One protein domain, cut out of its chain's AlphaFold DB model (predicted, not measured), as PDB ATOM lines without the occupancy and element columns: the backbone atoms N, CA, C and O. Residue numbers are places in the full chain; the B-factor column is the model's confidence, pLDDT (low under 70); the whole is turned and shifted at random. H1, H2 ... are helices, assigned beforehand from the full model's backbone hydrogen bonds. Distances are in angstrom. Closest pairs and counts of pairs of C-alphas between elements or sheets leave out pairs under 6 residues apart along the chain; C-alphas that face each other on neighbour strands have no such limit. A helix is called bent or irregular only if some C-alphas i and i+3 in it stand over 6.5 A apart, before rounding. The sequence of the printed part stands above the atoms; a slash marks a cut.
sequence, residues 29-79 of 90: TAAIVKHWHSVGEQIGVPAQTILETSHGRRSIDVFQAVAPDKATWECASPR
ATOM      1  N   THR A  29     -15.762 -78.380  28.103       91.19
ATOM      2  CA  THR A  29     -16.915 -77.822  27.376       91.19
ATOM      3  C   THR A  29     -16.783 -76.316  27.158       91.19
ATOM      4  O   THR A  29     -16.867 -75.832  26.029       91.19
ATOM      5  N   ALA A  30     -16.498 -75.556  28.219       92.69
ATOM      6  CA  ALA A  30     -16.384 -74.099  28.133       92.69
ATOM      7  C   ALA A  30     -15.223 -73.646  27.227       92.69
ATOM      8  O   ALA A  30     -15.336 -72.650  26.507       92.69
ATOM      9  N   ALA A  31     -14.107 -74.382  27.238       91.38
ATOM     10  CA  ALA A  31     -12.950 -74.086  26.402       91.38
ATOM     11  C   ALA A  31     -13.241 -74.372  24.920       91.38
ATOM     12  O   ALA A  31     -12.926 -73.539  24.067       91.38
ATOM     13  N   ILE A  32     -13.895 -75.500  24.627       91.62
ATOM     14  CA  ILE A  32     -14.318 -75.891  23.276       91.62
ATOM     15  C   ILE A  32     -15.326 -74.885  22.711       91.62
ATOM     16  O   ILE A  32     -15.154 -74.412  21.587       91.62
ATOM     17  N   VAL A  33     -16.327 -74.484  23.501       93.62
ATOM     18  CA  VAL A  33     -17.311 -73.462  23.106       93.62
ATOM     19  C   VAL A  33     -16.607 -72.157  22.744       93.62
ATOM     20  O   VAL A  33     -16.779 -71.642  21.639       93.62
ATOM     21  N   LYS A  34     -15.730 -71.650  23.618       94.00
ATOM     22  CA  LYS A  34     -14.963 -70.424  23.349       94.00
ATOM     23  C   LYS A  34     -14.096 -70.535  22.090       94.00
ATOM     24  O   LYS A  34     -13.994 -69.569  21.332       94.00
ATOM     25  N   HIS A  35     -13.464 -71.688  21.871       93.44
ATOM     26  CA  HIS A  35     -12.656 -71.934  20.681       93.44
ATOM     27  C   HIS A  35     -13.499 -71.835  19.406       93.44
ATOM     28  O   HIS A  35     -13.145 -71.072  18.506       93.44
ATOM     29  N   TRP A  36     -14.642 -72.523  19.353       94.69
ATOM     30  CA  TRP A  36     -15.511 -72.511  18.178       94.69
ATOM     31  C   TRP A  36     -16.206 -71.172  17.939       94.69
ATOM     32  O   TRP A  36     -16.418 -70.818  16.783       94.69
ATOM     33  N   HIS A  37     -16.460 -70.379  18.984       95.69
ATOM     34  CA  HIS A  37     -16.848 -68.976  18.814       95.69
ATOM     35  C   HIS A  37     -15.784 -68.174  18.062       95.69
ATOM     36  O   HIS A  37     -16.081 -67.565  17.035       95.69
ATOM     37  N   SER A  38     -14.530 -68.236  18.514       93.88
ATOM     38  CA  SER A  38     -13.440 -67.496  17.870       93.88
ATOM     39  C   SER A  38     -13.148 -67.979  16.449       93.88
ATOM     40  O   SER A  38     -12.789 -67.177  15.588       93.88
ATOM     41  N   VAL A  39     -13.275 -69.282  16.191       92.94
ATOM     42  CA  VAL A  39     -13.108 -69.845  14.847       92.94
ATOM     43  C   VAL A  39     -14.264 -69.436  13.940       92.94
ATOM     44  O   VAL A  39     -14.010 -68.998  12.823       92.94
ATOM     45  N   GLY A  40     -15.508 -69.527  14.417       93.81
ATOM     46  CA  GLY A  40     -16.700 -69.146  13.660       93.81
ATOM     47  C   GLY A  40     -16.648 -67.702  13.164       93.81
ATOM     48  O   GLY A  40     -16.902 -67.441  11.990       93.81
ATOM     49  N   GLU A  41     -16.189 -66.780  14.015       94.50
ATOM     50  CA  GLU A  41     -15.923 -65.384  13.637       94.50
ATOM     51  C   GLU A  41     -14.882 -65.256  12.511       94.50
ATOM     52  O   GLU A  41     -15.026 -64.412  11.631       94.50
ATOM     53  N   GLN A  42     -13.839 -66.094  12.505       90.69
ATOM     54  CA  GLN A  42     -12.767 -66.044  11.501       90.69
ATOM     55  C   GLN A  42     -13.186 -66.613  10.143       90.69
ATOM     56  O   GLN A  42     -12.706 -66.140   9.113       90.69
ATOM     57  N   ILE A  43     -14.036 -67.641  10.137       91.38
ATOM     58  CA  ILE A  43     -14.464 -68.331   8.909       91.38
ATOM     59  C   ILE A  43     -15.841 -67.870   8.411       91.38
ATOM     60  O   ILE A  43     -16.276 -68.310   7.352       91.38
ATOM     61  N   GLY A  44     -16.523 -66.991   9.149       93.12
ATOM     62  CA  GLY A  44     -17.852 -66.486   8.796       93.12
ATOM     63  C   GLY A  44     -18.983 -67.498   8.997       93.12
ATOM     64  O   GLY A  44     -20.032 -67.367   8.371       93.12
ATOM     65  N   VAL A  45     -18.787 -68.505   9.855       93.06
ATOM     66  CA  VAL A  45     -19.782 -69.547  10.157       93.06
ATOM     67  C   VAL A  45     -20.269 -69.375  11.600       93.06
ATOM     68  O   VAL A  45     -19.439 -69.253  12.503       93.06
ATOM     69  N   PRO A  46     -21.588 -69.390  11.870       94.31
ATOM     70  CA  PRO A  46     -22.097 -69.310  13.234       94.31
ATOM     71  C   PRO A  46     -21.553 -70.441  14.112       94.31
ATOM     72  O   PRO A  46     -21.662 -71.616  13.770       94.31
ATOM     73  N   ALA A  47     -21.021 -70.090  15.284       93.50
ATOM     74  CA  ALA A  47     -20.436 -71.049  16.223       93.50
ATOM     75  C   ALA A  47     -21.397 -72.187  16.599       93.50
ATOM     76  O   ALA A  47     -20.975 -73.330  16.734       93.50
ATOM     77  N   GLN A  48     -22.693 -71.883  16.707       93.00
ATOM     78  CA  GLN A  48     -23.736 -72.859  17.016       93.00
ATOM     79  C   GLN A  48     -23.788 -73.999  15.985       93.00
ATOM     80  O   GLN A  48     -23.799 -75.166  16.363       93.00
ATOM     81  N   THR A  49     -23.707 -73.670  14.693       91.94
ATOM     82  CA  THR A  49     -23.674 -74.646  13.591       91.94
ATOM     83  C   THR A  49     -22.449 -75.558  13.678       91.94
ATOM     84  O   THR A  49     -22.509 -76.747  13.364       91.94
ATOM     85  N   ILE A  50     -21.322 -75.013  14.132       93.94
ATOM     86  CA  ILE A  50     -20.094 -75.784  14.327       93.94
ATOM     87  C   ILE A  50     -20.240 -76.705  15.545       93.94
ATOM     88  O   ILE A  50     -19.934 -77.894  15.471       93.94
ATOM     89  N   LEU A  51     -20.761 -76.182  16.658       93.31
ATOM     90  CA  LEU A  51     -20.911 -76.910  17.917       93.31
ATOM     91  C   LEU A  51     -21.823 -78.130  17.786       93.31
ATOM     92  O   LEU A  51     -21.449 -79.199  18.273       93.31
ATOM     93  N   GLU A  52     -22.933 -78.001  17.055       91.31
ATOM     94  CA  GLU A  52     -23.881 -79.087  16.758       91.31
ATOM     95  C   GLU A  52     -23.228 -80.303  16.095       91.31
ATOM     96  O   GLU A  52     -23.676 -81.432  16.279       91.31
ATOM     97  N   THR A  53     -22.150 -80.086  15.342       85.00
ATOM     98  CA  THR A  53     -21.487 -81.139  14.567       85.00
ATOM     99  C   THR A  53     -20.093 -81.492  15.077       85.00
ATOM    100  O   THR A  53     -19.456 -82.349  14.470       85.00
ATOM    101  N   SER A  54     -19.607 -80.866  16.157       89.31
ATOM    102  CA  SER A  54     -18.198 -80.948  16.588       89.31
ATOM    103  C   SER A  54     -17.896 -81.927  17.724       89.31
ATOM    104  O   SER A  54     -16.741 -82.317  17.886       89.31
ATOM    105  N   HIS A  55     -18.898 -82.327  18.511       86.88
ATOM    106  CA  HIS A  55     -18.684 -83.165  19.697       86.88
ATOM    107  C   HIS A  55     -17.972 -84.483  19.358       86.88
ATOM    108  O   HIS A  55     -18.387 -85.197  18.446       86.88
ATOM    109  N   GLY A  56     -16.895 -84.790  20.090       85.75
ATOM    110  CA  GLY A  56     -16.108 -86.021  19.931       85.75
ATOM    111  C   GLY A  56     -15.408 -86.177  18.575       85.75
ATOM    112  O   GLY A  56     -14.936 -87.265  18.247       85.75
ATOM    113  N   ARG A  57     -15.354 -85.124  17.748       91.44
ATOM    114  CA  ARG A  57     -14.740 -85.163  16.415       91.44
ATOM    115  C   ARG A  57     -13.454 -84.362  16.383       91.44
ATOM    116  O   ARG A  57     -13.294 -83.351  17.060       91.44
ATOM    117  N   ARG A  58     -12.540 -84.789  15.517       91.94
ATOM    118  CA  ARG A  58     -11.304 -84.048  15.265       91.94
ATOM    119  C   ARG A  58     -11.647 -82.723  14.591       91.94
ATOM    120  O   ARG A  58     -12.431 -82.701  13.642       91.94
ATOM    121  N   SER A  59     -10.985 -81.640  14.993       93.06
ATOM    122  CA  SER A  59     -11.236 -80.302  14.440       93.06
ATOM    123  C   SER A  59     -11.114 -80.244  12.914       93.06
ATOM    124  O   SER A  59     -11.891 -79.546  12.273       93.06
ATOM    125  N   ILE A  60     -10.200 -81.012  12.305       94.00
ATOM    126  CA  ILE A  60     -10.065 -81.077  10.840       94.00
ATOM    127  C   ILE A  60     -11.318 -81.628  10.143       94.00
ATOM    128  O   ILE A  60     -11.702 -81.111   9.098       94.00
ATOM    129  N   ASP A  61     -11.992 -82.616  10.736       94.25
ATOM    130  CA  ASP A  61     -13.218 -83.194  10.173       94.25
ATOM    131  C   ASP A  61     -14.402 -82.232  10.322       94.25
ATOM    132  O   ASP A  61     -15.325 -82.237   9.508       94.25
ATOM    133  N   VAL A  62     -14.374 -81.397  11.364       94.75
ATOM    134  CA  VAL A  62     -15.344 -80.317  11.564       94.75
ATOM    135  C   VAL A  62     -15.143 -79.240  10.501       94.75
ATOM    136  O   VAL A  62     -16.098 -78.893   9.811       94.75
ATOM    137  N   PHE A  63     -13.904 -78.781  10.285       94.06
ATOM    138  CA  PHE A  63     -13.590 -77.855   9.192       94.06
ATOM    139  C   PHE A  63     -13.994 -78.424   7.832       94.06
ATOM    140  O   PHE A  63     -14.632 -77.725   7.057       94.06
ATOM    141  N   GLN A  64     -13.718 -79.701   7.564       94.44
ATOM    142  CA  GLN A  64     -14.121 -80.350   6.317       94.44
ATOM    143  C   GLN A  64     -15.640 -80.306   6.082       94.44
ATOM    144  O   GLN A  64     -16.072 -80.295   4.933       94.44
ATOM    145  N   ALA A  65     -16.447 -80.281   7.146       92.50
ATOM    146  CA  ALA A  65     -17.900 -80.204   7.050       92.50
ATOM    147  C   ALA A  65     -18.422 -78.769   6.868       92.50
ATOM    148  O   ALA A  65     -19.358 -78.569   6.098       92.50
ATOM    149  N   VAL A  66     -17.848 -77.781   7.567       92.88
ATOM    150  CA  VAL A  66     -18.407 -76.412   7.620       92.88
ATOM    151  C   VAL A  66     -17.665 -75.386   6.758       92.88
ATOM    152  O   VAL A  66     -18.250 -74.380   6.373       92.88
ATOM    153  N   ALA A  67     -16.386 -75.623   6.465       91.81
ATOM    154  CA  ALA A  67     -15.526 -74.756   5.659       91.81
ATOM    155  C   ALA A  67     -14.386 -75.586   5.025       91.81
ATOM    156  O   ALA A  67     -13.248 -75.550   5.510       91.81
ATOM    157  N   PRO A  68     -14.670 -76.374   3.968       93.38
ATOM    158  CA  PRO A  68     -13.703 -77.300   3.368       93.38
ATOM    159  C   PRO A  68     -12.402 -76.633   2.904       93.38
ATOM    160  O   PRO A  68     -11.330 -77.222   2.998       93.38
ATOM    161  N   ASP A  69     -12.472 -75.380   2.451       92.62
ATOM    162  CA  ASP A  69     -11.317 -74.565   2.055       92.62
ATOM    163  C   ASP A  69     -10.389 -74.217   3.236       92.62
ATOM    164  O   ASP A  69      -9.227 -73.858   3.038       92.62
ATOM    165  N   LYS A  70     -10.884 -74.348   4.471       89.81
ATOM    166  CA  LYS A  70     -10.149 -74.129   5.725       89.81
ATOM    167  C   LYS A  70      -9.724 -75.428   6.409       89.81
ATOM    168  O   LYS A  70      -9.088 -75.359   7.460       89.81
ATOM    169  N   ALA A  71     -10.015 -76.598   5.838       91.38
ATOM    170  CA  ALA A  71      -9.675 -77.911   6.396       91.38
ATOM    171  C   ALA A  71      -8.175 -78.240   6.258       91.38
ATOM    172  O   ALA A  71      -7.763 -79.218   5.641       91.38
ATOM    173  N   THR A  72      -7.331 -77.394   6.843       90.88
ATOM    174  CA  THR A  72      -5.872 -77.509   6.826       90.88
ATOM    175  C   THR A  72      -5.337 -77.786   8.226       90.88
ATOM    176  O   THR A  72      -5.963 -77.455   9.237       90.88
ATOM    177  N   TRP A  73      -4.135 -78.361   8.307       87.25
ATOM    178  CA  TRP A  73      -3.491 -78.626   9.596       87.25
ATOM    179  C   TRP A  73      -3.131 -77.343  10.356       87.25
ATOM    180  O   TRP A  73      -3.083 -77.342  11.581       87.25
ATOM    181  N   GLU A  74      -2.926 -76.231   9.647       86.69
ATOM    182  CA  GLU A  74      -2.684 -74.930  10.274       86.69
ATOM    183  C   GLU A  74      -3.923 -74.415  11.019       86.69
ATOM    184  O   GLU A  74      -3.797 -73.885  12.122       86.69
ATOM    185  N   CYS A  75      -5.119 -74.638  10.466       84.44
ATOM    186  CA  CYS A  75      -6.380 -74.307  11.129       84.44
ATOM    187  C   CYS A  75      -6.739 -75.302  12.244       84.44
ATOM    188  O   CYS A  75      -7.237 -74.888  13.287       84.44
ATOM    189  N   ALA A  76      -6.475 -76.600  12.052       85.06
ATOM    190  CA  ALA A  76      -6.795 -77.640  13.036       85.06
ATOM    191  C   ALA A  76      -5.797 -77.717  14.207       85.06
ATOM    192  O   ALA A  76      -6.140 -78.202  15.281       85.06
ATOM    193  N   SER A  77      -4.559 -77.261  14.013       83.38
ATOM    194  CA  SER A  77      -3.498 -77.213  15.027       83.38
ATOM    195  C   SER A  77      -2.859 -75.820  15.059       83.38
ATOM    196  O   SER A  77      -1.675 -75.663  14.733       83.38
ATOM    197  N   PRO A  78      -3.629 -74.779  15.427       71.69
ATOM    198  CA  PRO A  78      -3.136 -73.415  15.402       71.69
ATOM    199  C   PRO A  78      -1.997 -73.273  16.406       71.69
ATOM    200  O   PRO A  78      -2.130 -73.580  17.594       71.69
ATOM    201  N   ARG A  79      -0.847 -72.789  15.928       71.62
ATOM    202  CA  ARG A  79       0.299 -72.543  16.805       71.62
ATOM    203  C   ARG A  79      -0.093 -71.526  17.885       71.62
ATOM    204  O   ARG A  79      -0.717 -70.511  17.562       71.62
TER     205      ARG A  79
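AT A GLANCE: This is residues 29 to 79 of the 90 residues of an uncharacterized protein of Cordyceps sp. RAO-2017 (UniProt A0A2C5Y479). Four helices follow one another round a C-shaped curve: the long helix H1 lies at one end of the C, H2 and H3 make its bend, with H2 set steeply to both H1 and H3, and the short H4, touching H3, lies at the other end. Each helix touches the next along the chain, while H4 stays apart from H1 and H2. The printed part has 51 residues with four named helices, in the order H1, H2, H3, H4, and no named strand; the class is all helix. The whole is compact, with a radius of gyration of the C-alphas of 9.7 A, and rounded, with spans of 24 by 20 by 18 A.

HOW THE PARTS SIT: H1, residues 29 to 43, touches H2, residues 47 to 54; their closest C-alphas are those of His 37 and Ala 47, 4.9 A apart. These two helices stand at a steep tilt of 63 degrees and run opposite ways. H2 touches H3, residues 59 to 66, and the closest C-alphas are those of Ser 54 and Val 62, 5.8 A apart. H2 and H3 stand at a steep tilt of 62 degrees, opposite ways. H1 and H3 are near each other, with 5 pairs of C-alphas within 10 A. H3 touches H4, residues 73 to 76, with the closest C-alphas, those of Ile 60 and Ala 76, 5.2 A apart. H4 is apart from H1 and from H2. In H1 and H3 every O i to N i+4 pair is within hydrogen-bond range, and in H2 3 of 4 are; H4 is too short for such a pair, and its 1 pair of O i and N i+3 is not within range.

IN THESE COORDINATES: H1 runs from Thr 29, with its C-alpha at (-16.915, -77.822, 27.376), to Ile 43, with its C-alpha at (-14.464, -68.331, 8.909), a length of 20.9 A. H2, Ala 47 to Ser 54, is 10.2 A long, and H3, Ser 59 to Val 66, is 10.6 A long. H4 begins at Trp 73 and ends at Ala 76, whose C-alpha is at (-6.795, -77.640, 13.036); it is 4.9 A long. No helix is bent or irregular.

THE WHOLE: The two C-alphas farthest apart are those of Ala 30 and Asp 69, at 26.6 A. The printed part runs from residue 29 to residue 79 and has no cut. The links from H1 to H2 and from H2 to H3 are tight, with 3 and 4 residues; the link from H3 to H4, 6 residues, is short, and no link is long. The mean pLDDT of the printed part is 90.8, and no printed residue is under 70.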